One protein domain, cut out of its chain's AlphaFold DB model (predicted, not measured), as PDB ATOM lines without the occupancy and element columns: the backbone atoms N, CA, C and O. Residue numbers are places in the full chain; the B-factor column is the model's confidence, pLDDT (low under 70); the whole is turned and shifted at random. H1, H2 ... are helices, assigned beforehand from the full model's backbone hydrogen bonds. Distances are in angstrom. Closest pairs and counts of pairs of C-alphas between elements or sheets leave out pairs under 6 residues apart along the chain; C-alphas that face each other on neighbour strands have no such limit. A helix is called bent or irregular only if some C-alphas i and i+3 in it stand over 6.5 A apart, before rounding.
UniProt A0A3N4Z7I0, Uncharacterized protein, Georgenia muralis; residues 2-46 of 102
ATOM      1  N   THR A   2     -28.803  -4.317   8.522       71.81
ATOM      2  CA  THR A   2     -27.847  -5.099   9.337       71.81
ATOM      3  C   THR A   2     -26.422  -4.533   9.405       71.81
ATOM      4  O   THR A   2     -25.827  -4.536  10.477       71.81
ATOM      5  N   GLY A   3     -25.885  -3.979   8.312       73.06
ATOM      6  CA  GLY A   3     -24.520  -3.420   8.303       73.06
ATOM      7  C   GLY A   3     -24.320  -2.208   9.225       73.06
ATOM      8  O   GLY A   3     -23.279  -2.087   9.862       73.06
ATOM      9  N   ALA A   4     -25.335  -1.345   9.361       79.44
ATOM     10  CA  ALA A   4     -25.269  -0.182  10.248       79.44
ATOM     11  C   ALA A   4     -25.299  -0.593  11.728       79.44
ATOM     12  O   ALA A   4     -24.556  -0.047  12.536       79.44
ATOM     13  N   VAL A   5     -26.107  -1.601  12.068       88.12
ATOM     14  CA  VAL A   5     -26.166  -2.156  13.429       88.12
ATOM     15  C   VAL A   5     -24.816  -2.759  13.819       88.12
ATOM     16  O   VAL A   5     -24.332  -2.512  14.918       88.12
ATOM     17  N   LEU A   6     -24.161  -3.475  12.900       91.06
ATOM     18  CA  LEU A   6     -22.848  -4.069  13.153       91.06
ATOM     19  C   LEU A   6     -21.761  -3.005  13.381       91.06
ATOM     20  O   LEU A   6     -20.964  -3.127  14.306       91.06
ATOM     21  N   ALA A   7     -21.768  -1.936  12.579       86.88
ATOM     22  CA  ALA A   7     -20.839  -0.819  12.738       86.88
ATOM     23  C   ALA A   7     -21.027  -0.099  14.084       86.88
ATOM     24  O   ALA A   7     -20.047   0.218  14.754       86.88
ATOM     25  N   VAL A   8     -22.279   0.104  14.511       91.75
ATOM     26  CA  VAL A   8     -22.592   0.695  15.820       91.75
ATOM     27  C   VAL A   8     -22.108  -0.207  16.953       91.75
ATOM     28  O   VAL A   8     -21.477   0.285  17.881       91.75
ATOM     29  N   ILE A   9     -22.336  -1.519  16.864       93.62
ATOM     30  CA  ILE A   9     -21.867  -2.472  17.880       93.62
ATOM     31  C   ILE A   9     -20.341  -2.425  18.000       93.62
ATOM     32  O   ILE A   9     -19.822  -2.320  19.108       93.62
ATOM     33  N   ILE A  10     -19.615  -2.441  16.880       93.56
ATOM     34  CA  ILE A  10     -18.146  -2.369  16.886       93.56
ATOM     35  C   ILE A  10     -17.663  -1.038  17.468       93.56
ATOM     36  O   ILE A  10     -16.735  -1.027  18.273       93.56
ATOM     37  N   ALA A  11     -18.303   0.078  17.114       92.00
ATOM     38  CA  ALA A  11     -17.957   1.389  17.654       92.00
ATOM     39  C   ALA A  11     -18.162   1.455  19.176       92.00
ATOM     40  O   ALA A  11     -17.294   1.951  19.894       92.00
ATOM     41  N   VAL A  12     -19.273   0.904  19.677       95.19
ATOM     42  CA  VAL A  12     -19.554   0.816  21.116       95.19
ATOM     43  C   VAL A  12     -18.515  -0.059  21.815       95.19
ATOM     44  O   VAL A  12     -17.967   0.350  22.834       95.19
ATOM     45  N   LEU A  13     -18.186  -1.225  21.256       95.19
ATOM     46  CA  LEU A  13     -17.165  -2.108  21.822       95.19
ATOM     47  C   LEU A  13     -15.777  -1.454  21.834       95.19
ATOM     48  O   LEU A  13     -15.065  -1.569  22.827       95.19
ATOM     49  N   GLY A  14     -15.409  -0.728  20.777       94.69
ATOM     50  CA  GLY A  14     -14.157   0.026  20.720       94.69
ATOM     51  C   GLY A  14     -14.095   1.121  21.786       94.69
ATOM     52  O   GLY A  14     -13.097   1.233  22.496       94.69
ATOM     53  N   ALA A  15     -15.181   1.876  21.958       92.00
ATOM     54  CA  ALA A  15     -15.280   2.893  23.002       92.00
ATOM     55  C   ALA A  15     -15.174   2.284  24.410       92.00
ATOM     56  O   ALA A  15     -14.434   2.797  25.245       92.00
ATOM     57  N   LEU A  16     -15.859   1.162  24.658       94.06
ATOM     58  CA  LEU A  16     -15.772   0.429  25.923       94.06
ATOM     59  C   LEU A  16     -14.365  -0.125  26.174       94.06
ATOM     60  O   LEU A  16     -13.896  -0.084  27.306       94.06
ATOM     61  N   GLY A  17     -13.681  -0.602  25.132       91.38
ATOM     62  CA  GLY A  17     -12.306  -1.088  25.224       91.38
ATOM     63  C   GLY A  17     -11.330   0.015  25.630       91.38
ATOM     64  O   GLY A  17     -10.589  -0.149  26.595       91.38
ATOM     65  N   VAL A  18     -11.373   1.166  24.952       89.75
ATOM     66  CA  VAL A  18     -10.547   2.334  25.310       89.75
ATOM     67  C   VAL A  18     -10.858   2.805  26.728       89.75
ATOM     68  O   VAL A  18      -9.946   3.073  27.506       89.75
ATOM     69  N   LEU A  19     -12.142   2.854  27.088       83.75
ATOM     70  CA  LEU A  19     -12.570   3.221  28.430       83.75
ATOM     71  C   LEU A  19     -11.994   2.254  29.477       83.75
ATOM     72  O   LEU A  19     -11.421   2.704  30.461       83.75
ATOM     73  N   ALA A  20     -12.070   0.943  29.246       85.50
ATOM     74  CA  ALA A  20     -11.521  -0.064  30.152       85.50
ATOM     75  C   ALA A  20     -10.002   0.069  30.336       85.50
ATOM     76  O   ALA A  20      -9.522  -0.056  31.461       85.50
ATOM     77  N   VAL A  21      -9.257   0.373  29.268       85.94
ATOM     78  CA  VAL A  21      -7.809   0.632  29.346       85.94
ATOM     79  C   VAL A  21      -7.528   1.843  30.236       85.94
ATOM     80  O   VAL A  21      -6.759   1.736  31.188       85.94
ATOM     81  N   ILE A  22      -8.220   2.960  30.006       81.81
ATOM     82  CA  ILE A  22      -8.053   4.179  30.811       81.81
ATOM     83  C   ILE A  22      -8.411   3.927  32.280       81.81
ATOM     84  O   ILE A  22      -7.704   4.392  33.175       81.81
ATOM     85  N   LEU A  23      -9.489   3.180  32.548       80.25
ATOM     86  CA  LEU A  23      -9.832   2.775  33.911       80.25
ATOM     87  C   LEU A  23      -8.722   1.910  34.523       80.25
ATOM     88  O   LEU A  23      -8.346   2.135  35.665       80.25
ATOM     89  N   SER A  24      -8.160   0.954  33.783       77.38
ATOM     90  CA  SER A  24      -7.114   0.075  34.321       77.38
ATOM     91  C   SER A  24      -5.845   0.827  34.734       77.38
ATOM     92  O   SER A  24      -5.234   0.483  35.743       77.38
ATOM     93  N   GLU A  25      -5.492   1.892  34.014       77.62
ATOM     94  CA  GLU A  25      -4.330   2.731  34.326       77.62
ATOM     95  C   GLU A  25      -4.602   3.720  35.467       77.62
ATOM     96  O   GLU A  25      -3.690   4.093  36.200       77.62
ATOM     97  N   ARG A  26      -5.858   4.143  35.642       66.62
ATOM     98  CA  ARG A  26      -6.277   5.090  36.684       66.62
ATOM     99  C   ARG A  26      -7.090   4.424  37.786       66.62
ATOM    100  O   ARG A  26      -8.158   4.918  38.149       66.62
ATOM    101  N   SER A  27      -6.589   3.320  38.334       64.44
ATOM    102  CA  SER A  27      -7.210   2.709  39.511       64.44
ATOM    103  C   SER A  27      -7.144   3.676  40.703       64.44
ATOM    104  O   SER A  27      -6.043   4.018  41.129       64.44
ATOM    105  N   PRO A  28      -8.282   4.125  41.263       69.50
ATOM    106  CA  PRO A  28      -8.282   4.985  42.442       69.50
ATOM    107  C   PRO A  28      -7.828   4.200  43.680       69.50
ATOM    108  O   PRO A  28      -8.235   3.051  43.863       69.50
ATOM    109  N   ASP A  29      -7.051   4.837  44.557       70.12
ATOM    110  CA  ASP A  29      -6.438   4.198  45.735       70.12
ATOM    111  C   ASP A  29      -7.461   3.563  46.701       70.12
ATOM    112  O   ASP A  29      -7.170   2.569  47.361       70.12
ATOM    113  N   GLY A  30      -8.689   4.097  46.752       71.62
ATOM    114  CA  GLY A  30      -9.814   3.571  47.549       71.62
ATOM    115  C   GLY A  30     -10.766   2.626  46.796       71.62
ATOM    116  O   GLY A  30     -11.771   2.175  47.345       71.62
ATOM    117  N   GLY A  31     -10.483   2.327  45.526       80.12
ATOM    118  CA  GLY A  31     -11.307   1.469  44.677       80.12
ATOM    119  C   GLY A  31     -12.531   2.151  44.045       80.12
ATOM    120  O   GLY A  31     -13.027   3.195  44.474       80.12
ATOM    121  N   TRP A  32     -13.044   1.528  42.980       78.19
ATOM    122  CA  TRP A  32     -14.097   2.085  42.117       78.19
ATOM    123  C   TRP A  32     -15.423   2.351  42.827       78.19
ATOM    124  O   TRP A  32     -16.116   3.314  42.508       78.19
ATOM    125  N   ALA A  33     -15.781   1.515  43.803       78.44
ATOM    126  CA  ALA A  33     -17.024   1.671  44.552       78.44
ATOM    127  C   ALA A  33     -17.010   2.923  45.439       78.44
ATOM    128  O   ALA A  33     -18.040   3.583  45.581       78.44
ATOM    129  N   GLN A  34     -15.855   3.251  46.020       75.94
ATOM    130  CA  GLN A  34     -15.685   4.470  46.798       75.94
ATOM    131  C   GLN A  34     -15.687   5.689  45.873       75.94
ATOM    132  O   GLN A  34     -16.470   6.604  46.092       75.94
ATOM    133  N   TRP A  35     -14.951   5.632  44.759       81.31
ATOM    134  CA  TRP A  35     -14.951   6.696  43.750       81.31
ATOM    135  C   TRP A  35     -16.351   7.003  43.190       81.31
ATOM    136  O   TRP A  35     -16.713   8.167  43.034       81.31
ATOM    137  N   LEU A  36     -17.166   5.975  42.920       81.38
ATOM    138  CA  LEU A  36     -18.549   6.152  42.466       81.38
ATOM    139  C   LEU A  36     -19.428   6.780  43.546       81.38
ATOM    140  O   LEU A  36     -20.223   7.662  43.234       81.38
ATOM    141  N   ARG A  37     -19.295   6.353  44.808       81.81
ATOM    142  CA  ARG A  37     -20.038   6.965  45.918       81.81
ATOM    143  C   ARG A  37     -19.662   8.428  46.098       81.81
ATOM    144  O   ARG A  37     -20.565   9.250  46.217       81.81
ATOM    145  N   ASP A  38     -18.375   8.743  46.045       76.12
ATOM    146  CA  ASP A  38     -17.868  10.108  46.186       76.12
ATOM    147  C   ASP A  38     -18.301  10.975  44.999       76.12
ATOM    148  O   ASP A  38     -18.713  12.116  45.181       76.12
ATOM    149  N   SER A  39     -18.321  10.410  43.787       75.81
ATOM    150  CA  SER A  39     -18.833  11.086  42.592       75.81
ATOM    151  C   SER A  39     -20.332  11.366  42.706       75.81
ATOM    152  O   SER A  39     -20.766  12.488  42.483       75.81
ATOM    153  N   VAL A  40     -21.144  10.387  43.108       76.12
ATOM    154  CA  VAL A  40     -22.594  10.577  43.287       76.12
ATOM    155  C   VAL A  40     -22.892  11.557  44.424       76.12
ATOM    156  O   VAL A  40     -23.795  12.383  44.293       76.12
ATOM    157  N   ALA A  41     -22.131  11.503  45.517       74.69
ATOM    158  CA  ALA A  41     -22.233  12.470  46.603       74.69
ATOM    159  C   ALA A  41     -21.910  13.891  46.112       74.69
ATOM    160  O   ALA A  41     -22.691  14.802  46.379       74.69
ATOM    161  N   ALA A  42     -20.845  14.055  45.320       67.88
ATOM    162  CA  ALA A  42     -20.442  15.334  44.734       67.88
ATOM    163  C   ALA A  42     -21.462  15.895  43.727       67.88
ATOM    164  O   ALA A  42     -21.618  17.105  43.624       67.88
ATOM    165  N   TRP A  43     -22.174  15.036  42.993       65.81
ATOM    166  CA  TRP A  43     -23.239  15.457  42.072       65.81
ATOM    167  C   TRP A  43     -24.530  15.835  42.795       65.81
ATOM    168  O   TRP A  43     -25.294  16.668  42.314       65.81
ATOM    169  N   ARG A  44     -24.797  15.199  43.938       69.06
ATOM    170  CA  ARG A  44     -25.973  15.482  44.763       69.06
ATOM    171  C   ARG A  44     -25.792  16.739  45.614       69.06
ATOM    172  O   ARG A  44     -26.788  17.359  45.978       69.06
ATOM    173  N   SER A  45     -24.559  17.128  45.925       54.03
ATOM    174  CA  SER A  45     -24.268  18.459  46.444       54.03
ATOM    175  C   SER A  45     -24.160  19.442  45.274       54.03
ATOM    176  O   SER A  45     -23.080  19.647  44.730       54.03
ATOM    177  N   GLU A  46     -25.255  20.117  44.918       50.66
ATOM    178  CA  GLU A  46     -25.199  21.340  44.088       50.66
ATOM    179  C   GLU A  46     -24.349  22.461  44.731       50.66
ATOM    180  O   GLU A  46     -24.095  23.497  44.128       50.66
TER     181      GLU A  46
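What this domain is: This is residues 2 to 46 of the 102 residues of an uncharacterized protein of Georgenia muralis (UniProt A0A3N4Z7I0). Look for one long helix, H1, and a shorter helix, H2, set off from its far end like the two limbs of an open L. The corner is the loop of residues 26 to 31, and the space between the limbs is empty. The printed part has 45 residues with two named helices, H1 then H2, and no named strand; its class is all helix. It is extended, with a radius of gyration of the C-alphas of 15.5 A, and its flat outline spans 43 by 27 by 13 A.

How they stand to each other: Start with H1, residues 2 to 25, the longest helix, of which residues 2 to 22 stand free. Past it, six residues make a short link to H2, residues 32 to 44. H1 and H2 are apart, with no C-alpha of the one within 8 A of the other. Residues 36 to 46, of which 36 to 44 belong to H2, also stand free. In the backbones of H1 and H2, every O i to N i+4 pair is within hydrogen-bond range.

Where its parts are: Find C-alpha 2 at (-27.847, -5.099, 9.337); from there H1 runs 35.2 A to C-alpha 25 at (-4.330, 2.731, 34.326). Then go to Trp 32, where H2 begins; it runs 18.1 A to Arg 44, whose C-alpha is at (-25.973, 15.482, 44.763). Neither helix is bent.

The domain as a whole: The two C-alphas farthest apart are those of Thr 2 and Ser 45, at 44.1 A. The printed part has no cut, and its one link between named elements is short. In the B-factor column you will find a mean pLDDT of 79.9 for the printed part; residues 26 to 28 and 42 to 46 of this model are under 70.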